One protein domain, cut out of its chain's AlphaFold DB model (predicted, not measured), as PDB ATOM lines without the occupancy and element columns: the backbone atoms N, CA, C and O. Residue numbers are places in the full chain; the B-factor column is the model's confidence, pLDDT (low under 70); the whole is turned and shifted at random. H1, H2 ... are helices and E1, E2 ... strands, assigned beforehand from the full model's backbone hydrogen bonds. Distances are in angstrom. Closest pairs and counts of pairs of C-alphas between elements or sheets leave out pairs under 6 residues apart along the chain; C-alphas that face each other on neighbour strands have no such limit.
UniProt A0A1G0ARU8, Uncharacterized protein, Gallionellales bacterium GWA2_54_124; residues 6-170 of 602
ATOM      1  N   ILE A   6     168.555 252.865 302.849       90.12
ATOM      2  CA  ILE A   6     169.747 253.724 302.886       90.12
ATOM      3  C   ILE A   6     170.078 254.323 301.515       90.12
ATOM      4  O   ILE A   6     169.888 253.712 300.457       90.12
ATOM      5  N   VAL A   7     170.582 255.555 301.554       91.75
ATOM      6  CA  VAL A   7     171.231 256.232 300.429       91.75
ATOM      7  C   VAL A   7     172.665 256.511 300.866       91.75
ATOM      8  O   VAL A   7     172.875 257.270 301.808       91.75
ATOM      9  N   VAL A   8     173.633 255.856 300.233       92.00
ATOM     10  CA  VAL A   8     175.047 255.897 300.620       92.00
ATOM     11  C   VAL A   8     175.790 256.885 299.721       92.00
ATOM     12  O   VAL A   8     175.740 256.748 298.498       92.00
ATOM     13  N   GLY A   9     176.468 257.865 300.322       91.25
ATOM     14  CA  GLY A   9     177.262 258.899 299.644       91.25
ATOM     15  C   GLY A   9     178.559 259.221 300.389       91.25
ATOM     16  O   GLY A   9     178.835 258.616 301.426       91.25
ATOM     17  N   GLY A  10     179.351 260.174 299.888       93.62
ATOM     18  CA  GLY A  10     180.639 260.540 300.492       93.62
ATOM     19  C   GLY A  10     181.736 259.486 300.304       93.62
ATOM     20  O   GLY A  10     181.872 258.917 299.222       93.62
ATOM     21  N   THR A  11     182.536 259.231 301.343       95.12
ATOM     22  CA  THR A  11     183.689 258.316 301.267       95.12
ATOM     23  C   THR A  11     183.587 257.193 302.292       95.12
ATOM     24  O   THR A  11     183.482 257.445 303.496       95.12
ATOM     25  N   LEU A  12     183.708 255.954 301.810       94.94
ATOM     26  CA  LEU A  12     183.944 254.762 302.622       94.94
ATOM     27  C   LEU A  12     185.363 254.252 302.331       94.94
ATOM     28  O   LEU A  12     185.661 253.869 301.198       94.94
ATOM     29  N   ASP A  13     186.249 254.287 303.328       96.06
ATOM     30  CA  ASP A  13     187.669 253.968 303.153       96.06
ATOM     31  C   ASP A  13     188.141 252.963 304.209       96.06
ATOM     32  O   ASP A  13     188.254 253.290 305.389       96.06
ATOM     33  N   ALA A  14     188.434 251.746 303.759       96.00
ATOM     34  CA  ALA A  14     189.111 250.701 304.523       96.00
ATOM     35  C   ALA A  14     190.392 250.254 303.796       96.00
ATOM     36  O   ALA A  14     190.670 249.067 303.630       96.00
ATOM     37  N   SER A  15     191.133 251.207 303.230       95.62
ATOM     38  CA  SER A  15     192.380 250.940 302.516       95.62
ATOM     39  C   SER A  15     193.570 250.712 303.454       95.62
ATOM     40  O   SER A  15     193.635 251.238 304.563       95.62
ATOM     41  N   ALA A  16     194.567 249.975 302.961       93.75
ATOM     42  CA  ALA A  16     195.829 249.706 303.649       93.75
ATOM     43  C   ALA A  16     197.027 250.202 302.809       93.75
ATOM     44  O   ALA A  16     197.810 249.411 302.269       93.75
ATOM     45  N   PRO A  17     197.190 251.531 302.629       93.06
ATOM     46  CA  PRO A  17     198.177 252.091 301.701       93.06
ATOM     47  C   PRO A  17     199.630 251.876 302.145       93.06
ATOM     48  O   PRO A  17     200.524 251.807 301.303       93.06
ATOM     49  N   ASN A  18     199.863 251.752 303.454       90.94
ATOM     50  CA  ASN A  18     201.196 251.650 304.052       90.94
ATOM     51  C   ASN A  18     201.634 250.196 304.330       90.94
ATOM     52  O   ASN A  18     202.705 249.991 304.897       90.94
ATOM     53  N   GLY A  19     200.837 249.198 303.929       88.56
ATOM     54  CA  GLY A  19     201.061 247.776 304.222       88.56
ATOM     55  C   GLY A  19     199.875 247.130 304.943       88.56
ATOM     56  O   GLY A  19     199.065 247.841 305.530       88.56
ATOM     57  N   GLY A  20     199.795 245.797 304.891       92.62
ATOM     58  CA  GLY A  20     198.632 245.022 305.344       92.62
ATOM     59  C   GLY A  20     197.619 244.756 304.228       92.62
ATOM     60  O   GLY A  20     197.809 245.206 303.094       92.62
ATOM     61  N   ASP A  21     196.567 244.012 304.562       94.19
ATOM     62  CA  ASP A  21     195.425 243.750 303.684       94.19
ATOM     63  C   ASP A  21     194.372 244.854 303.825       94.19
ATOM     64  O   ASP A  21     194.308 245.559 304.831       94.19
ATOM     65  N   GLY A  22     193.560 245.032 302.788       95.50
ATOM     66  CA  GLY A  22     192.461 245.983 302.795       95.50
ATOM     67  C   GLY A  22     191.305 245.467 303.638       95.50
ATOM     68  O   GLY A  22     191.009 244.274 303.621       95.50
ATOM     69  N   GLY A  23     190.634 246.377 304.333       94.19
ATOM     70  CA  GLY A  23     189.547 246.059 305.246       94.19
ATOM     71  C   GLY A  23     188.218 245.747 304.561       94.19
ATOM     72  O   GLY A  23     188.091 245.663 303.333       94.19
ATOM     73  N   PHE A  24     187.198 245.579 305.394       95.56
ATOM     74  CA  PHE A  24     185.853 245.192 304.990       95.56
ATOM     75  C   PHE A  24     184.864 246.337 305.214       95.56
ATOM     76  O   PHE A  24     184.873 246.987 306.260       95.56
ATOM     77  N   ILE A  25     184.000 246.566 304.228       96.50
ATOM     78  CA  ILE A  25     182.917 247.549 304.277       96.50
ATOM     79  C   ILE A  25     181.607 246.803 304.033       96.50
ATOM     80  O   ILE A  25     181.512 246.038 303.081       96.50
ATOM     81  N   GLU A  26     180.574 247.065 304.825       95.94
ATOM     82  CA  GLU A  26     179.225 246.546 304.609       95.94
ATOM     83  C   GLU A  26     178.202 247.677 304.615       95.94
ATOM     84  O   GLU A  26     178.224 248.570 305.465       95.94
ATOM     85  N   THR A  27     177.276 247.613 303.665       94.50
ATOM     86  CA  THR A  27     176.084 248.459 303.606       94.50
ATOM     87  C   THR A  27     174.858 247.559 303.479       94.50
ATOM     88  O   THR A  27     174.648 246.981 302.411       94.50
ATOM     89  N   SER A  28     174.061 247.457 304.545       92.31
ATOM     90  CA  SER A  28     172.897 246.563 304.630       92.31
ATOM     91  C   SER A  28     171.628 247.342 304.987       92.31
ATOM     92  O   SER A  28     171.633 248.192 305.882       92.31
ATOM     93  N   ALA A  29     170.549 247.104 304.241       90.00
ATOM     94  CA  ALA A  29     169.196 247.627 304.466       90.00
ATOM     95  C   ALA A  29     168.234 246.962 303.475       90.00
ATOM     96  O   ALA A  29     168.667 246.545 302.408       90.00
ATOM     97  N   ALA A  30     166.917 246.974 303.714       90.94
ATOM     98  CA  ALA A  30     165.981 246.384 302.747       90.94
ATOM     99  C   ALA A  30     166.120 246.981 301.327       90.94
ATOM    100  O   ALA A  30     166.038 246.250 300.336       90.94
ATOM    101  N   LYS A  31     166.412 248.287 301.228       93.19
ATOM    102  CA  LYS A  31     166.888 248.942 300.004       93.19
ATOM    103  C   LYS A  31     168.193 249.705 300.242       93.19
ATOM    104  O   LYS A  31     168.221 250.667 301.011       93.19
ATOM    105  N   VAL A  32     169.232 249.359 299.489       94.69
ATOM    106  CA  VAL A  32     170.498 250.101 299.429       94.69
ATOM    107  C   VAL A  32     170.577 250.814 298.087       94.69
ATOM    108  O   VAL A  32     170.430 250.180 297.055       94.69
ATOM    109  N   SER A  33     170.802 252.128 298.085       93.94
ATOM    110  CA  SER A  33     171.062 252.905 296.862       93.94
ATOM    111  C   SER A  33     172.279 253.799 297.056       93.94
ATOM    112  O   SER A  33     172.565 254.192 298.186       93.94
ATOM    113  N   THR A  34     172.993 254.126 295.982       94.06
ATOM    114  CA  THR A  34     174.220 254.936 296.055       94.06
ATOM    115  C   THR A  34     174.041 256.287 295.376       94.06
ATOM    116  O   THR A  34     173.272 256.423 294.424       94.06
ATOM    117  N   THR A  35     174.740 257.304 295.872       91.25
ATOM    118  CA  THR A  35     174.851 258.594 295.191       91.25
ATOM    119  C   THR A  35     176.008 258.580 294.191       91.25
ATOM    120  O   THR A  35     176.909 257.739 294.248       91.25
ATOM    121  N   ALA A  36     175.988 259.525 293.248       86.38
ATOM    122  CA  ALA A  36     177.026 259.635 292.224       86.38
ATOM    123  C   ALA A  36     178.400 260.039 292.794       86.38
ATOM    124  O   ALA A  36     179.420 259.721 292.190       86.38
ATOM    125  N   ASP A  37     178.431 260.722 293.940       89.62
ATOM    126  CA  ASP A  37     179.647 261.153 294.638       89.62
ATOM    127  C   ASP A  37     180.250 260.079 295.560       89.62
ATOM    128  O   ASP A  37     181.338 260.294 296.090       89.62
ATOM    129  N   LEU A  38     179.587 258.926 295.742       95.31
ATOM    130  CA  LEU A  38     180.100 257.853 296.595       95.31
ATOM    131  C   LEU A  38     181.426 257.287 296.062       95.31
ATOM    132  O   LEU A  38     181.451 256.598 295.034       95.31
ATOM    133  N   SER A  39     182.487 257.475 296.840       95.31
ATOM    134  CA  SER A  39     183.789 256.834 296.678       95.31
ATOM    135  C   SER A  39     183.949 255.700 297.688       95.31
ATOM    136  O   SER A  39     183.787 255.904 298.890       95.31
ATOM    137  N   VAL A  40     184.320 254.514 297.208       97.00
ATOM    138  CA  VAL A  40     184.619 253.348 298.050       97.00
ATOM    139  C   VAL A  40     186.021 252.857 297.726       97.00
ATOM    140  O   VAL A  40     186.361 252.704 296.553       97.00
ATOM    141  N   THR A  41     186.839 252.634 298.751       97.19
ATOM    142  CA  THR A  41     188.171 252.049 298.591       97.19
ATOM    143  C   THR A  41     188.503 251.108 299.742       97.19
ATOM    144  O   THR A  41     188.310 251.415 300.913       97.19
ATOM    145  N   THR A  42     189.050 249.955 299.387       97.69
ATOM    146  CA  THR A  42     189.593 248.922 300.281       97.69
ATOM    147  C   THR A  42     190.984 248.523 299.788       97.69
ATOM    148  O   THR A  42     191.460 247.404 299.975       97.69
ATOM    149  N   ARG A  43     191.632 249.431 299.050       96.69
ATOM    150  CA  ARG A  43     192.843 249.146 298.292       96.69
ATOM    151  C   ARG A  43     194.016 248.845 299.222       96.69
ATOM    152  O   ARG A  43     194.361 249.659 300.072       96.69
ATOM    153  N   ALA A  44     194.706 247.742 298.962       96.25
ATOM    154  CA  ALA A  44     195.945 247.375 299.641       96.25
ATOM    155  C   ALA A  44     197.038 247.096 298.602       96.25
ATOM    156  O   ALA A  44     197.016 246.056 297.952       96.25
ATOM    157  N   PRO A  45     197.986 248.023 298.371       93.56
ATOM    158  CA  PRO A  45     199.001 247.852 297.327       93.56
ATOM    159  C   PRO A  45     200.008 246.735 297.617       93.56
ATOM    160  O   PRO A  45     200.575 246.173 296.687       93.56
ATOM    161  N   ASN A  46     200.241 246.459 298.903       92.44
ATOM    162  CA  ASN A  46     201.215 245.479 299.389       92.44
ATOM    163  C   ASN A  46     200.544 244.237 300.003       92.44
ATOM    164  O   ASN A  46     201.231 243.427 300.620       92.44
ATOM    165  N   GLY A  47     199.223 244.113 299.862       93.44
ATOM    166  CA  GLY A  47     198.412 243.035 300.420       93.44
ATOM    167  C   GLY A  47     197.223 242.714 299.519       93.44
ATOM    168  O   GLY A  47     197.174 243.110 298.351       93.44
ATOM    169  N   SER A  48     196.254 241.991 300.056       95.12
ATOM    170  CA  SER A  48     195.001 241.671 299.380       95.12
ATOM    171  C   SER A  48     194.057 242.865 299.445       95.12
ATOM    172  O   SER A  48     193.801 243.403 300.515       95.12
ATOM    173  N   THR A  49     193.512 243.292 298.304       97.31
ATOM    174  CA  THR A  49     192.456 244.320 298.303       97.31
ATOM    175  C   THR A  49     191.221 243.782 299.024       97.31
ATOM    176  O   THR A  49     190.807 242.651 298.770       97.31
ATOM    177  N   GLY A  50     190.644 244.581 299.919       97.62
ATOM    178  CA  GLY A  50     189.496 244.180 300.730       97.62
ATOM    179  C   GLY A  50     188.171 244.218 299.965       97.62
ATOM    180  O   GLY A  50     188.142 244.481 298.756       97.62
ATOM    181  N   THR A  51     187.062 244.015 300.672       98.19
ATOM    182  CA  THR A  51     185.733 243.835 300.063       98.19
ATOM    183  C   THR A  51     184.724 244.853 300.572       98.19
ATOM    184  O   THR A  51     184.671 245.146 301.763       98.19
ATOM    185  N   TRP A  52     183.878 245.339 299.667       98.44
ATOM    186  CA  TRP A  52     182.633 246.019 299.997       98.44
ATOM    187  C   TRP A  52     181.436 245.102 299.719       98.44
ATOM    188  O   TRP A  52     181.179 244.732 298.571       98.44
ATOM    189  N   LEU A  53     180.726 244.731 300.783       98.25
ATOM    190  CA  LEU A  53     179.472 243.991 300.765       98.25
ATOM    191  C   LEU A  53     178.277 244.953 300.701       98.25
ATOM    192  O   LEU A  53     178.122 245.850 301.531       98.25
ATOM    193  N   ILE A  54     177.406 244.728 299.726       98.25
ATOM    194  CA  ILE A  54     176.132 245.422 299.548       98.25
ATOM    195  C   ILE A  54     175.029 244.392 299.766       98.25
ATOM    196  O   ILE A  54     174.901 243.473 298.961       98.25
ATOM    197  N   ASP A  55     174.232 244.553 300.822       96.81
ATOM    198  CA  ASP A  55     173.284 243.535 301.296       96.81
ATOM    199  C   ASP A  55     171.826 244.057 301.327       96.81
ATOM    200  O   ASP A  55     171.363 244.575 302.347       96.81
ATOM    201  N   PRO A  56     171.109 244.039 300.182       96.44
ATOM    202  CA  PRO A  56     169.707 244.438 300.085       96.44
ATOM    203  C   PRO A  56     168.744 243.256 299.889       96.44
ATOM    204  O   PRO A  56     169.139 242.135 299.590       96.44
ATOM    205  N   VAL A  57     167.429 243.511 299.893       95.88
ATOM    206  CA  VAL A  57     166.458 242.473 299.479       95.88
ATOM    207  C   VAL A  57     166.552 242.183 297.976       95.88
ATOM    208  O   VAL A  57     166.431 241.049 297.510       95.88
ATOM    209  N   THR A  58     166.725 243.222 297.168       96.81
ATOM    210  CA  THR A  58     166.904 243.153 295.712       96.81
ATOM    211  C   THR A  58     167.872 244.249 295.317       96.81
ATOM    212  O   THR A  58     167.843 245.323 295.915       96.81
ATOM    213  N   TYR A  59     168.697 243.993 294.305       98.50
ATOM    214  CA  TYR A  59     169.625 244.993 293.793       98.50
ATOM    215  C   TYR A  59     169.536 245.119 292.280       98.50
ATOM    216  O   TYR A  59     169.559 244.119 291.560       98.50
ATOM    217  N   THR A  60     169.414 246.349 291.791       98.75
ATOM    218  CA  THR A  60     169.306 246.641 290.362       98.75
ATOM    219  C   THR A  60     170.340 247.670 289.934       98.75
ATOM    220  O   THR A  60     170.241 248.844 290.281       98.75
ATOM    221  N   VAL A  61     171.276 247.247 289.088       98.75
ATOM    222  CA  VAL A  61     172.198 248.137 288.376       98.75
ATOM    223  C   VAL A  61     171.501 248.605 287.100       98.75
ATOM    224  O   VAL A  61     171.200 247.785 286.235       98.75
ATOM    225  N   ALA A  62     171.187 249.895 286.977       98.50
ATOM    226  CA  ALA A  62     170.483 250.452 285.819       98.50
ATOM    227  C   ALA A  62     170.867 251.919 285.569       98.50
ATOM    228  O   ALA A  62     171.058 252.680 286.513       98.50
ATOM    229  N   ALA A  63     170.876 252.352 284.303       96.88
ATOM    230  CA  ALA A  63     171.209 253.731 283.925       96.88
ATOM    231  C   ALA A  63     170.242 254.768 284.534       96.88
ATOM    232  O   ALA A  63     170.605 255.920 284.761       96.88
ATOM    233  N   SER A  64     169.004 254.353 284.814       95.12
ATOM    234  CA  SER A  64     167.994 255.148 285.511       95.12
ATOM    235  C   SER A  64     167.053 254.242 286.299       95.12
ATOM    236  O   SER A  64     166.720 253.153 285.832       95.12
ATOM    237  N   GLY A  65     166.583 254.700 287.461       91.81
ATOM    238  CA  GLY A  65     165.597 253.975 288.275       91.81
ATOM    239  C   GLY A  65     166.136 252.745 289.019       91.81
ATOM    240  O   GLY A  65     165.358 252.084 289.703       91.81
ATOM    241  N   GLY A  66     167.435 252.451 288.898       95.38
ATOM    242  CA  GLY A  66     168.138 251.434 289.680       95.38
ATOM    243  C   GLY A  66     168.659 251.954 291.022       95.38
ATOM    244  O   GLY A  66     168.425 253.101 291.408       95.38
ATOM    245  N   ASP A  67     169.380 251.082 291.715       97.25
ATOM    246  CA  ASP A  67     170.055 251.347 292.987       97.25
ATOM    247  C   ASP A  67     171.439 251.986 292.785       97.25
ATOM    248  O   ASP A  67     171.912 252.752 293.629       97.25
ATOM    249  N   GLU A  68     172.050 251.722 291.629       97.31
ATOM    250  CA  GLU A  68     173.241 252.386 291.102       97.31
ATOM    251  C   GLU A  68     173.315 252.249 289.569       97.31
ATOM    252  O   GLU A  68     172.609 251.430 288.975       97.31
ATOM    253  N   THR A  69     174.177 253.038 288.919       98.38
ATOM    254  CA  THR A  69     174.477 252.888 287.484       98.38
ATOM    255  C   THR A  69     175.637 251.918 287.269       98.38
ATOM    256  O   THR A  69     176.496 251.756 288.139       98.38
ATOM    257  N   GLY A  70     175.720 251.310 286.083       98.31
ATOM    258  CA  GLY A  70     176.814 250.393 285.759       98.31
ATOM    259  C   GLY A  70     178.176 251.090 285.722       98.31
ATOM    260  O   GLY A  70     179.177 250.534 286.177       98.31
ATOM    261  N   ALA A  71     178.205 252.353 285.284       97.69
ATOM    262  CA  ALA A  71     179.400 253.195 285.324       97.69
ATOM    263  C   ALA A  71     179.876 253.488 286.760       97.69
ATOM    264  O   ALA A  71     181.080 253.475 287.014       97.69
ATOM    265  N   ALA A  72     178.956 253.726 287.703       97.44
ATOM    266  CA  ALA A  72     179.305 253.964 289.104       97.44
ATOM    267  C   ALA A  72     179.861 252.697 289.775       97.44
ATOM    268  O   ALA A  72     180.891 252.764 290.446       97.44
ATOM    269  N   LEU A  73     179.239 251.537 289.532       98.38
ATOM    270  CA  LEU A  73     179.748 250.245 290.001       98.38
ATOM    271  C   LEU A  73     181.161 249.970 289.461       98.38
ATOM    272  O   LEU A  73     182.080 249.652 290.218       98.38
ATOM    273  N   ALA A  74     181.357 250.159 288.153       98.25
ATOM    274  CA  ALA A  74     182.647 249.986 287.492       98.25
ATOM    275  C   ALA A  74     183.746 250.899 288.063       98.25
ATOM    276  O   ALA A  74     184.878 250.453 288.246       98.25
ATOM    277  N   ALA A  75     183.421 252.158 288.379       97.00
ATOM    278  CA  ALA A  75     184.377 253.097 288.964       97.00
ATOM    279  C   ALA A  75     184.890 252.632 290.340       97.00
ATOM    280  O   ALA A  75     186.064 252.818 290.653       97.00
ATOM    281  N   ARG A  76     184.040 251.981 291.144       97.12
ATOM    282  CA  ARG A  76     184.400 251.481 292.484       97.12
ATOM    283  C   ARG A  76     185.181 250.166 292.427       97.12
ATOM    284  O   ARG A  76     186.096 249.961 293.224       97.12
ATOM    285  N   LEU A  77     184.933 249.338 291.409       98.12
ATOM    286  CA  LEU A  77     185.744 248.145 291.117       98.12
ATOM    287  C   LEU A  77     187.213 248.468 290.798       98.12
ATOM    288  O   LEU A  77     188.037 247.563 290.774       98.12
ATOM    289  N   VAL A  78     187.597 249.734 290.590       96.50
ATOM    290  CA  VAL A  78     189.012 250.119 290.436       96.50
ATOM    291  C   VAL A  78     189.809 249.907 291.732       96.50
ATOM    292  O   VAL A  78     190.980 249.526 291.670       96.50
ATOM    293  N   GLY A  79     189.200 250.141 292.899       95.69
ATOM    294  CA  GLY A  79     189.888 250.142 294.197       95.69
ATOM    295  C   GLY A  79     189.455 249.051 295.176       95.69
ATOM    296  O   GLY A  79     190.092 248.912 296.219       95.69
ATOM    297  N   THR A  80     188.397 248.302 294.859       98.25
ATOM    298  CA  THR A  80     187.696 247.446 295.823       98.25
ATOM    299  C   THR A  80     187.110 246.204 295.159       98.25
ATOM    300  O   THR A  80     186.578 246.287 294.052       98.25
ATOM    301  N   ASN A  81     187.173 245.051 295.836       98.75
ATOM    302  CA  ASN A  81     186.327 243.905 295.492       98.75
ATOM    303  C   ASN A  81     184.891 244.197 295.928       98.75
ATOM    304  O   ASN A  81     184.679 244.680 297.036       98.75
ATOM    305  N   ILE A  82     183.902 243.887 295.096       98.88
ATOM    306  CA  ILE A  82     182.498 244.172 295.413       98.88
ATOM    307  C   ILE A  82     181.711 242.872 295.454       98.88
ATOM    308  O   ILE A  82     181.765 242.073 294.518       98.88
ATOM    309  N   GLN A  83     180.954 242.685 296.530       98.75
ATOM    310  CA  GLN A  83     179.972 241.622 296.665       98.75
ATOM    311  C   GLN A  83     178.584 242.244 296.791       98.75
ATOM    312  O   GLN A  83     178.299 242.953 297.748       98.75
ATOM    313  N   ILE A  84     177.715 241.965 295.825       98.75
ATOM    314  CA  ILE A  84     176.291 242.280 295.910       98.75
ATOM    315  C   ILE A  84     175.600 241.015 296.400       98.75
ATOM    316  O   ILE A  84     175.570 240.028 295.672       98.75
ATOM    317  N   GLN A  85     175.058 241.036 297.611       98.44
ATOM    318  CA  GLN A  85     174.363 239.921 298.239       98.44
ATOM    319  C   GLN A  85     172.887 240.269 298.411       98.44
ATOM    320  O   GLN A  85     172.489 240.852 299.403       98.44
ATOM    321  N   ALA A  86     172.067 239.944 297.414       98.19
ATOM    322  CA  ALA A  86     170.635 240.205 297.475       98.19
ATOM    323  C   ALA A  86     169.853 238.999 298.017       98.19
ATOM    324  O   ALA A  86     170.028 237.879 297.527       98.19
ATOM    325  N   ASP A  87     168.900 239.214 298.927       95.94
ATOM    326  CA  ASP A  87     168.047 238.124 299.439       95.94
ATOM    327  C   ASP A  87     167.185 237.468 298.350       95.94
ATOM    328  O   ASP A  87     166.859 236.283 298.431       95.94
ATOM    329  N   SER A  88     166.775 238.228 297.331       96.62
ATOM    330  CA  SER A  88     165.826 237.760 296.320       96.62
ATOM    331  C   SER A  88     166.392 237.745 294.908       96.62
ATOM    332  O   SER A  88     166.370 236.704 294.253       96.62
ATOM    333  N   THR A  89     166.818 238.888 294.373       98.12
ATOM    334  CA  THR A  89     167.213 238.991 292.959       98.12
ATOM    335  C   THR A  89     168.279 240.059 292.755       98.12
ATOM    336  O   THR A  89     168.217 241.136 293.347       98.12
ATOM    337  N   VAL A  90     169.217 239.776 291.848       98.88
ATOM    338  CA  VAL A  90     170.151 240.764 291.290       98.88
ATOM    339  C   VAL A  90     169.810 240.990 289.818       98.88
ATOM    340  O   VAL A  90     169.707 240.029 289.054       98.88
ATOM    341  N   ASN A  91     169.653 242.249 289.406       98.88
ATOM    342  CA  ASN A  91     169.420 242.640 288.016       98.88
ATOM    343  C   ASN A  91     170.553 243.546 287.513       98.88
ATOM    344  O   ASN A  91     170.814 244.596 288.095       98.88
ATOM    345  N   ILE A  92     171.174 243.174 286.396       98.81
ATOM    346  CA  ILE A  92     172.165 243.981 285.679       98.81
ATOM    347  C   ILE A  92     171.513 244.495 284.392       98.81
ATOM    348  O   ILE A  92     171.483 243.807 283.373       98.81
ATOM    349  N   ASN A  93     170.944 245.695 284.458       98.81
ATOM    350  CA  ASN A  93     170.214 246.366 283.375       98.81
ATOM    351  C   ASN A  93     171.014 247.505 282.724       98.81
ATOM    352  O   ASN A  93     170.500 248.166 281.827       98.81
ATOM    353  N   ASP A  94     172.238 247.744 283.181       98.81
ATOM    354  CA  ASP A  94     173.184 248.693 282.599       98.81
ATOM    355  C   ASP A  94     174.558 248.036 282.482       98.81
ATOM    356  O   ASP A  94     174.871 247.098 283.220       98.81
ATOM    357  N   ALA A  95     175.349 248.475 281.508       98.75
ATOM    358  CA  ALA A  95     176.619 247.837 281.199       98.75
ATOM    359  C   ALA A  95     177.655 248.100 282.300       98.75
ATOM    360  O   ALA A  95     177.803 249.226 282.776       98.75
ATOM    361  N   VAL A  96     178.419 247.070 282.665       98.81
ATOM    362  CA  VAL A  96     179.483 247.158 283.678       98.81
ATOM    363  C   VAL A  96     180.787 246.689 283.049       98.81
ATOM    364  O   VAL A  96     180.875 245.557 282.578       98.81
ATOM    365  N   SER A  97     181.810 247.544 283.032       98.62
ATOM    366  CA  SER A  97     183.122 247.221 282.461       98.62
ATOM    367  C   SER A  97     184.235 247.567 283.438       98.62
ATOM    368  O   SER A  97     184.375 248.727 283.813       98.62
ATOM    369  N   TRP A  98     185.049 246.587 283.827       98.69
ATOM    370  CA  TRP A  98     186.106 246.752 284.829       98.69
ATOM    371  C   TRP A  98     187.370 245.967 284.457       98.69
ATOM    372  O   TRP A  98     187.335 245.039 283.647       98.69
ATOM    373  N   SER A  99     188.520 246.360 285.014       98.06
ATOM    374  CA  SER A  99     189.834 245.806 284.640       98.06
ATOM    375  C   SER A  99     190.639 245.197 285.792       98.06
ATOM    376  O   SER A  99     191.714 244.642 285.562       98.06
ATOM    377  N   ALA A 100     190.155 245.331 287.024       96.75
ATOM    378  CA  ALA A 100     190.788 244.832 288.240       96.75
ATOM    379  C   ALA A 100     189.712 244.466 289.270       96.75
ATOM    380  O   ALA A 100     188.579 244.922 289.146       96.75
ATOM    381  N   ASN A 101     190.085 243.689 290.286       98.56
ATOM    382  CA  ASN A 101     189.210 243.241 291.375       98.56
ATOM    383  C   ASN A 101     188.061 242.312 290.938       98.56
ATOM    384  O   ASN A 101     187.784 242.080 289.755       98.56
ATOM    385  N   LYS A 102     187.428 241.699 291.933       98.75
ATOM    386  CA  LYS A 102     186.350 240.731 291.768       98.75
ATOM    387  C   LYS A 102     184.996 241.400 291.977       98.75
ATOM    388  O   LYS A 102     184.792 242.077 292.983       98.75
ATOM    389  N   LEU A 103     184.068 241.142 291.058       98.94
ATOM    390  CA  LEU A 103     182.640 241.365 291.261       98.94
ATOM    391  C   LEU A 103     181.969 240.023 291.577       98.94
ATOM    392  O   LEU A 103     182.019 239.097 290.765       98.94
ATOM    393  N   THR A 104     181.338 239.915 292.740       98.94
ATOM    394  CA  THR A 104     180.546 238.749 293.147       98.94
ATOM    395  C   THR A 104     179.075 239.143 293.193       98.94
ATOM    396  O   THR A 104     178.705 240.073 293.904       98.94
ATOM    397  N   LEU A 105     178.238 238.441 292.430       98.94
ATOM    398  CA  LEU A 105     176.785 238.578 292.478       98.94
ATOM    399  C   LEU A 105     176.211 237.367 293.211       98.94
ATOM    400  O   LEU A 105     176.206 236.267 292.662       98.94
ATOM    401  N   THR A 106     175.717 237.578 294.422       98.81
ATOM    402  CA  THR A 106     175.078 236.574 295.269       98.81
ATOM    403  C   THR A 106     173.588 236.895 295.369       98.81
ATOM    404  O   THR A 106     173.199 238.011 295.695       98.81
ATOM    405  N   SER A 107     172.730 235.930 295.044       98.69
ATOM    406  CA  SER A 107     171.277 236.090 295.033       98.69
ATOM    407  C   SER A 107     170.598 234.902 295.699       98.69
ATOM    408  O   SER A 107     170.842 233.744 295.335       98.69
ATOM    409  N   GLY A 108     169.686 235.164 296.635       98.38
ATOM    410  CA  GLY A 108     168.839 234.116 297.197       98.38
ATOM    411  C   GLY A 108     167.903 233.478 296.162       98.38
ATOM    412  O   GLY A 108     167.524 232.319 296.335       98.38
ATOM    413  N   GLY A 109     167.611 234.171 295.058       98.25
ATOM    414  CA  GLY A 109     166.853 233.679 293.909       98.25
ATOM    415  C   GLY A 109     167.643 233.802 292.604       98.25
ATOM    416  O   GLY A 109     168.694 233.182 292.439       98.25
ATOM    417  N   ASN A 110     167.130 234.575 291.644       98.62
ATOM    418  CA  ASN A 110     167.709 234.673 290.301       98.62
ATOM    419  C   ASN A 110     168.784 235.762 290.181       98.62
ATOM    420  O   ASN A 110     168.807 236.732 290.942       98.62
ATOM    421  N   ILE A 111     169.633 235.626 289.162       98.88
ATOM    422  CA  ILE A 111     170.499 236.701 288.663       98.88
ATOM    423  C   ILE A 111     170.120 236.967 287.203       98.88
ATOM    424  O   ILE A 111     170.170 236.059 286.376       98.88
ATOM    425  N   ASN A 112     169.753 238.198 286.864       98.81
ATOM    426  CA  ASN A 112     169.341 238.561 285.510       98.81
ATOM    427  C   ASN A 112     170.346 239.534 284.897       98.81
ATOM    428  O   ASN A 112     170.479 240.664 285.361       98.81
ATOM    429  N   ILE A 113     171.048 239.104 283.851       98.88
ATOM    430  CA  ILE A 113     172.051 239.901 283.142       98.88
ATOM    431  C   ILE A 113     171.435 240.370 281.825       98.88
ATOM    432  O   ILE A 113     171.468 239.676 280.809       98.88
ATOM    433  N   ASN A 114     170.823 241.549 281.859       98.75
ATOM    434  CA  ASN A 114     170.120 242.154 280.727       98.75
ATOM    435  C   ASN A 114     171.005 243.118 279.921       98.75
ATOM    436  O   ASN A 114     170.638 243.506 278.813       98.75
ATOM    437  N   SER A 115     172.163 243.495 280.462       98.75
ATOM    438  CA  SER A 115     173.182 244.325 279.815       98.75
ATOM    439  C   SER A 115     174.575 243.724 279.956       98.75
ATOM    440  O   SER A 115     174.829 242.902 280.833       98.75
ATOM    441  N   THR A 116     175.471 244.123 279.055       98.81
ATOM    442  CA  THR A 116     176.802 243.527 278.930       98.81
ATOM    443  C   THR A 116     177.666 243.742 280.171       98.81
ATOM    444  O   THR A 116     177.812 244.863 280.656       98.81
ATOM    445  N   MET A 117     178.305 242.664 280.626       98.88
ATOM    446  CA  MET A 117     179.336 242.683 281.661       98.88
ATOM    447  C   MET A 117     180.692 242.344 281.040       98.88
ATOM    448  O   MET A 117     180.824 241.318 280.372       98.88
ATOM    449  N   THR A 118     181.700 243.182 281.276       98.81
ATOM    450  CA  THR A 118     183.033 243.041 280.677       98.81
ATOM    451  C   THR A 118     184.123 243.147 281.740       98.81
ATOM    452  O   THR A 118     184.506 244.242 282.146       98.81
ATOM    453  N   ALA A 119     184.674 242.005 282.146       98.81
ATOM    454  CA  ALA A 119     185.911 241.941 282.908       98.81
ATOM    455  C   ALA A 119     187.114 241.888 281.952       98.81
ATOM    456  O   ALA A 119     187.154 241.109 280.997       98.81
ATOM    457  N   THR A 120     188.126 242.704 282.227       98.31
ATOM    458  CA  THR A 120     189.413 242.737 281.512       98.31
ATOM    459  C   THR A 120     190.570 242.699 282.506       98.31
ATOM    460  O   THR A 120     190.342 242.695 283.713       98.31
ATOM    461  N   GLY A 121     191.819 242.669 282.027       96.94
ATOM    462  CA  GLY A 121     192.996 242.723 282.901       96.94
ATOM    463  C   GLY A 121     192.998 241.599 283.941       96.94
ATOM    464  O   GLY A 121     192.996 240.423 283.576       96.94
ATOM    465  N   THR A 122     192.994 241.970 285.222       97.00
ATOM    466  CA  THR A 122     192.905 241.044 286.367       97.00
ATOM    467  C   THR A 122     191.497 240.960 286.963       97.00
ATOM    468  O   THR A 122     191.300 240.299 287.981       97.00
ATOM    469  N   GLY A 123     190.516 241.625 286.347       98.56
ATOM    470  CA  GLY A 123     189.121 241.584 286.767       98.56
ATOM    471  C   GLY A 123     188.541 240.170 286.712       98.56
ATOM    472  O   GLY A 123     188.831 239.402 285.792       98.56
ATOM    473  N   SER A 124     187.702 239.829 287.689       98.81
ATOM    474  CA  SER A 124     187.023 238.528 287.759       98.81
ATOM    475  C   SER A 124     185.554 238.654 288.159       98.81
ATOM    476  O   SER A 124     185.134 239.676 288.708       98.81
ATOM    477  N   LEU A 125     184.770 237.620 287.846       98.88
ATOM    478  CA  LEU A 125     183.326 237.560 288.057       98.88
ATOM    479  C   LEU A 125     182.934 236.266 288.779       98.88
ATOM    480  O   LEU A 125     183.354 235.176 288.389       98.88
ATOM    481  N   ALA A 126     182.081 236.374 289.792       98.94
ATOM    482  CA  ALA A 126     181.439 235.230 290.427       98.94
ATOM    483  C   ALA A 126     179.914 235.375 290.428       98.94
ATOM    484  O   ALA A 126     179.399 236.446 290.741       98.94
ATOM    485  N   LEU A 127     179.206 234.291 290.094       98.88
ATOM    486  CA  LEU A 127     177.741 234.225 290.119       98.88
ATOM    487  C   LEU A 127     177.257 233.151 291.098       98.88
ATOM    488  O   LEU A 127     177.444 231.959 290.860       98.88
ATOM    489  N   GLU A 128     176.563 233.547 292.155       98.81
ATOM    490  CA  GLU A 128     176.008 232.652 293.167       98.81
ATOM    491  C   GLU A 128     174.493 232.853 293.245       98.81
ATOM    492  O   GLU A 128     174.015 233.905 293.646       98.81
ATOM    493  N   TYR A 129     173.704 231.867 292.830       98.75
ATOM    494  CA  TYR A 129     172.252 232.023 292.666       98.75
ATOM    495  C   TYR A 129     171.480 230.903 293.358       98.75
ATOM    496  O   TYR A 129     172.014 229.823 293.627       98.75
ATOM    497  N   GLY A 130     170.216 231.169 293.682       98.56
ATOM    498  CA  GLY A 130     169.369 230.265 294.451       98.56
ATOM    499  C   GLY A 130     169.845 230.053 295.884       98.56
ATOM    500  O   GLY A 130     169.597 228.994 296.450       98.56
ATOM    501  N   GLN A 131     170.559 231.016 296.471       98.44
ATOM    502  CA  GLN A 131     171.201 230.848 297.779       98.44
ATOM    503  C   GLN A 131     170.207 230.730 298.953       98.44
ATOM    504  O   GLN A 131     170.599 230.348 300.052       98.44
ATOM    505  N   SER A 132     168.910 230.977 298.729       97.00
ATOM    506  CA  SER A 132     167.851 230.772 299.730       97.00
ATOM    507  C   SER A 132     167.521 229.297 299.996       97.00
ATOM    508  O   SER A 132     166.867 228.986 300.991       97.00
ATOM    509  N   SER A 133     167.964 228.374 299.135       97.44
ATOM    510  CA  SER A 133     167.770 226.933 299.316       97.44
ATOM    511  C   SER A 133     169.067 226.153 299.104       97.44
ATOM    512  O   SER A 133     169.947 226.560 298.346       97.44
ATOM    513  N   ALA A 134     169.184 224.993 299.757       97.69
ATOM    514  CA  ALA A 134     170.393 224.169 299.701       97.69
ATOM    515  C   ALA A 134     170.784 223.780 298.265       97.69
ATOM    516  O   ALA A 134     171.957 223.829 297.909       97.69
ATOM    517  N   ASN A 135     169.799 223.436 297.430       96.75
ATOM    518  CA  ASN A 135     169.997 222.993 296.048       96.75
ATOM    519  C   ASN A 135     169.754 224.091 294.994       96.75
ATOM    520  O   ASN A 135     169.930 223.834 293.804       96.75
ATOM    521  N   GLY A 136     169.312 225.287 295.394       97.38
ATOM    522  CA  GLY A 136     168.978 226.371 294.469       97.38
ATOM    523  C   GLY A 136     167.786 226.071 293.557       97.38
ATOM    524  O   GLY A 136     167.724 226.598 292.444       97.38
ATOM    525  N   ALA A 137     166.860 225.203 293.982       94.00
ATOM    526  CA  ALA A 137     165.708 224.814 293.173       94.00
ATOM    527  C   ALA A 137     164.880 226.034 292.728       94.00
ATOM    528  O   ALA A 137     164.624 226.953 293.501       94.00
ATOM    529  N   GLY A 138     164.475 226.038 291.453       94.19
ATOM    530  CA  GLY A 138     163.693 227.122 290.847       94.19
ATOM    531  C   GLY A 138     164.486 228.387 290.497       94.19
ATOM    532  O   GLY A 138     163.919 229.290 289.890       94.19
ATOM    533  N   SER A 139     165.779 228.448 290.834       98.06
ATOM    534  CA  SER A 139     166.628 229.613 290.575       98.06
ATOM    535  C   SER A 139     167.631 229.378 289.448       98.06
ATOM    536  O   SER A 139     168.079 228.258 289.189       98.06
ATOM    537  N   THR A 140     168.011 230.462 288.781       98.00
ATOM    538  CA  THR A 140     168.932 230.463 287.648       98.00
ATOM    539  C   THR A 140     169.627 231.822 287.510       98.00
ATOM    540  O   THR A 140     169.106 232.844 287.955       98.00
ATOM    541  N   TYR A 141     170.784 231.859 286.846       98.38
ATOM    542  CA  TYR A 141     171.236 233.074 286.163       98.38
ATOM    543  C   TYR A 141     170.807 233.081 284.691       98.38
ATOM    544  O   TYR A 141     170.887 232.051 284.014       98.38
ATOM    545  N   THR A 142     170.383 234.232 284.184       98.19
ATOM    546  CA  THR A 142     170.046 234.432 282.769       98.19
ATOM    547  C   THR A 142     170.918 235.519 282.163       98.19
ATOM    548  O   THR A 142     171.307 236.462 282.849       98.19
ATOM    549  N   VAL A 143     171.225 235.380 280.874       98.56
ATOM    550  CA  VAL A 143     171.888 236.410 280.070       98.56
ATOM    551  C   VAL A 143     170.979 236.703 278.887       98.56
ATOM    552  O   VAL A 143     170.597 235.784 278.159       98.56
ATOM    553  N   ALA A 144     170.579 237.959 278.718       98.06
ATOM    554  CA  ALA A 144     169.747 238.363 277.594       98.06
ATOM    555  C   ALA A 144     170.498 238.160 276.270       98.06
ATOM    556  O   ALA A 144     171.704 238.365 276.192       98.06
ATOM    557  N   ASN A 145     169.777 237.839 275.193       94.88
ATOM    558  CA  ASN A 145     170.383 237.620 273.871       94.88
ATOM    559  C   ASN A 145     171.156 238.841 273.331       94.88
ATOM    560  O   ASN A 145     172.008 238.685 272.462       94.88
ATOM    561  N   SER A 146     170.828 240.045 273.805       94.75
ATOM    562  CA  SER A 146     171.501 241.302 273.461       94.75
ATOM    563  C   SER A 146     172.688 241.643 274.368       94.75
ATOM    564  O   SER A 146     173.362 242.638 274.116       94.75
ATOM    565  N   ALA A 147     172.923 240.870 275.430       98.00
ATOM    566  CA  ALA A 147     173.981 241.099 276.405       98.00
ATOM    567  C   ALA A 147     175.153 240.131 276.191       98.00
ATOM    568  O   ALA A 147     174.970 238.977 275.804       98.00
ATOM    569  N   GLY A 148     176.364 240.607 276.474       98.19
ATOM    570  CA  GLY A 148     177.568 239.782 276.551       98.19
ATOM    571  C   GLY A 148     178.022 239.557 277.994       98.19
ATOM    572  O   GLY A 148     177.725 240.355 278.883       98.19
ATOM    573  N   MET A 149     178.782 238.487 278.220       98.69
ATOM    574  CA  MET A 149     179.495 238.264 279.478       98.69
ATOM    575  C   MET A 149     180.937 237.898 279.147       98.69
ATOM    576  O   MET A 149     181.213 236.773 278.735       98.69
ATOM    577  N   TYR A 150     181.836 238.868 279.292       98.88
ATOM    578  CA  TYR A 150     183.228 238.750 278.879       98.88
ATOM    579  C   TYR A 150     184.161 238.659 280.082       98.88
ATOM    580  O   TYR A 150     184.068 239.470 281.003       98.88
ATOM    581  N   ILE A 151     185.086 237.700 280.047       98.81
ATOM    582  CA  ILE A 151     186.142 237.528 281.057       98.81
ATOM    583  C   ILE A 151     187.529 237.478 280.397       98.81
ATOM    584  O   ILE A 151     187.643 237.052 279.241       98.81
ATOM    585  N   PRO A 152     188.604 237.892 281.094       98.06
ATOM    586  CA  PRO A 152     189.936 237.959 280.491       98.06
ATOM    587  C   PRO A 152     190.604 236.585 280.378       98.06
ATOM    588  O   PRO A 152     191.363 236.329 279.447       98.06
ATOM    589  N   VAL A 153     190.333 235.682 281.319       97.62
ATOM    590  CA  VAL A 153     190.867 234.316 281.358       97.62
ATOM    591  C   VAL A 153     189.808 233.366 281.903       97.62
ATOM    592  O   VAL A 153     188.963 233.774 282.693       97.62
ATOM    593  N   ALA A 154     189.866 232.090 281.525       98.12
ATOM    594  CA  ALA A 154     188.873 231.099 281.945       98.12
ATOM    595  C   ALA A 154     188.806 230.897 283.475       98.12
ATOM    596  O   ALA A 154     187.750 230.566 284.007       98.12
ATOM    597  N   THR A 155     189.910 231.135 284.191       98.12
ATOM    598  CA  THR A 155     189.980 231.082 285.664       98.12
ATOM    599  C   THR A 155     189.416 232.326 286.357       98.12
ATOM    600  O   THR A 155     189.298 232.333 287.576       98.12
ATOM    601  N   ALA A 156     189.051 233.375 285.612       98.56
ATOM    602  CA  ALA A 156     188.457 234.598 286.158       98.56
ATOM    603  C   ALA A 156     186.930 234.502 286.323       98.56
ATOM    604  O   ALA A 156     186.279 235.515 286.579       98.56
ATOM    605  N   PHE A 157     186.354 233.307 286.163       98.81
ATOM    606  CA  PHE A 157     184.930 233.059 286.343       98.81
ATOM    607  C   PHE A 157     184.664 231.867 287.253       98.81
ATOM    608  O   PHE A 157     185.208 230.778 287.055       98.81
ATOM    609  N   THR A 158     183.745 232.068 288.193       98.88
ATOM    610  CA  THR A 158     183.190 231.003 289.026       98.88
ATOM    611  C   THR A 158     181.680 231.122 289.134       98.88
ATOM    612  O   THR A 158     181.128 232.221 289.070       98.88
ATOM    613  N   TRP A 159     181.001 230.010 289.387       98.75
ATOM    614  CA  TRP A 159     179.578 230.009 289.690       98.75
ATOM    615  C   TRP A 159     179.218 229.007 290.788       98.75
ATOM    616  O   TRP A 159     179.912 228.010 290.984       98.75
ATOM    617  N   LYS A 160     178.116 229.265 291.494       98.56
ATOM    618  CA  LYS A 160     177.555 228.400 292.538       98.56
ATOM    619  C   LYS A 160     176.029 228.416 292.465       98.56
ATOM    620  O   LYS A 160     175.418 229.472 292.307       98.56
ATOM    621  N   LYS A 161     175.404 227.245 292.596       98.38
ATOM    622  CA  LYS A 161     173.943 227.084 292.642       98.38
ATOM    623  C   LYS A 161     173.524 226.468 293.966       98.38
ATOM    624  O   LYS A 161     174.001 225.389 294.305       98.38
ATOM    625  N   GLY A 162     172.617 227.137 294.674       98.44
ATOM    626  CA  GLY A 162     172.198 226.733 296.015       98.44
ATOM    627  C   GLY A 162     173.267 226.983 297.076       98.44
ATOM    628  O   GLY A 162     174.463 227.039 296.777       98.44
ATOM    629  N   SER A 163     172.844 227.131 298.329       97.94
ATOM    630  CA  SER A 163     173.763 227.411 299.442       97.94
ATOM    631  C   SER A 163     174.686 226.234 299.773       97.94
ATOM    632  O   SER A 163     175.836 226.460 300.154       97.94
ATOM    633  N   ALA A 164     174.233 224.995 299.545       97.81
ATOM    634  CA  ALA A 164     175.021 223.772 299.729       97.81
ATOM    635  C   ALA A 164     175.789 223.338 298.462       97.81
ATOM    636  O   ALA A 164     176.464 222.310 298.477       97.81
ATOM    637  N   GLY A 165     175.672 224.084 297.357       96.50
ATOM    638  CA  GLY A 165     176.416 223.815 296.129       96.50
ATOM    639  C   GLY A 165     177.901 224.159 296.246       96.50
ATOM    640  O   GLY A 165     178.308 224.996 297.052       96.50
ATOM    641  N   ASN A 166     178.717 223.553 295.386       96.50
ATOM    642  CA  ASN A 166     180.138 223.872 295.292       96.50
ATOM    643  C   ASN A 166     180.373 225.081 294.382       96.50
ATOM    644  O   ASN A 166     179.755 225.199 293.318       96.50
ATOM    645  N   THR A 167     181.330 225.930 294.750       97.94
ATOM    646  CA  THR A 167     181.879 226.929 293.829       97.94
ATOM    647  C   THR A 167     182.629 226.214 292.711       97.94
ATOM    648  O   THR A 167     183.569 225.460 292.955       97.94
ATOM    649  N   THR A 168     182.193 226.440 291.478       98.31
ATOM    650  CA  THR A 168     182.667 225.743 290.283       98.31
ATOM    651  C   THR A 168     183.312 226.743 289.330       98.31
ATOM    652  O   THR A 168     182.770 227.823 289.103       98.31
ATOM    653  N   ASN A 169     184.466 226.397 288.756       98.44
ATOM    654  CA  ASN A 169     185.113 227.191 287.704       98.44
ATOM    655  C   ASN A 169     184.297 227.167 286.393       98.44
ATOM    656  O   ASN A 169     183.225 226.559 286.308       98.44
ATOM    657  N   LEU A 170     184.831 227.768 285.324       98.56
ATOM    658  CA  LEU A 170     184.359 227.548 283.953       98.56
ATOM    659  C   LEU A 170     184.674 226.111 283.481       98.56
ATOM    660  O   LEU A 170     185.540 225.885 282.636       98.56
TER     661      LEU A 170
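AT A GLANCE: This is residues 6 to 170 of the 602 residues of an uncharacterized protein of Gallionellales bacterium GWA2_54_124 (UniProt A0A1G0ARU8). The chain is wound in stacked turns, a solenoid of short parallel strands, with E1 to E6 at one end of the stack and E15 to E17 at the other. One wall, E3 E6 E8 E11 E14 E17, runs through the stack unbroken; a second wall is E1 E4 and then E7 E9 E12 E15, and a third is E2 E5 and then E10 E13 E16, with H1 between E5 and E10 in place of a strand. The printed part has 165 residues, with strands E1 to E7, then H1, then strands E8 to E17; each sheet is parallel. The class is mostly strand, though under half of the residues are in named elements. The whole is compact, with a radius of gyration of the C-alphas of 15.0 A and spans of 46 by 33 by 31 A.

IN THESE COORDINATES: E1 is residues 6 to 8, beginning at C-alpha 6 (169.747, 253.724, 302.886). E2 is 11 to 13, E3 24 to 28, E4 31 to 34, E5 39 to 41, E6 51 to 55 and E7 58 to 61. H1 is residues 70 to 76, 10.2 A long. E8, 81 to 86, is 16.2 A long; E9 is 89 to 92 and E10 96 to 98. E11, 102 to 107, is 16.1 A long; E12 is 110 to 113 and E13 117 to 119. E14, 124 to 129, is 16.9 A long; E15 is 141 to 143, E16 149 to 151, and E17, 157 to 161, ends at C-alpha 161 (173.943, 227.084, 292.642).

HOW THE PARTS SIT: The twisted sheet E3 E6 E8 E11 E14 E17 has within hydrogen-bond range, for instance, N 53 and O 25 at 2.8 A, N 84 and O 104 at 2.9 A, and N 160 and O 127 at 2.8 A. With the sheet E7 E9 E12 E15 it makes a sandwich, two sheets face to face, their strands at 51 degrees; N 92 and O 112 are 2.8 A apart. In E1 and E4, N 8 and O 33 are 2.8 A apart; in E2 and E5, N 12 and O 39, 2.9 A. In E10 E13 E16, N 118 and O 96 are 2.8 A apart. H1 stands at the level of this sheet, at a height of 2.8 A; its closest C-alphas to E10 are Gly 70 and Val 96, 4.7 A. It only grazes the two larger sheets. In H1 every O i to N i+4 pair is within hydrogen-bond range.

THE WHOLE: The C-alphas farthest apart are those of Asn 18 and Gly 138, 46.7 A. The printed part has no cut. The link E14 to E15, 11 residues, is long. The mean pLDDT of the printed part is 96.8, and no printed residue is under 70.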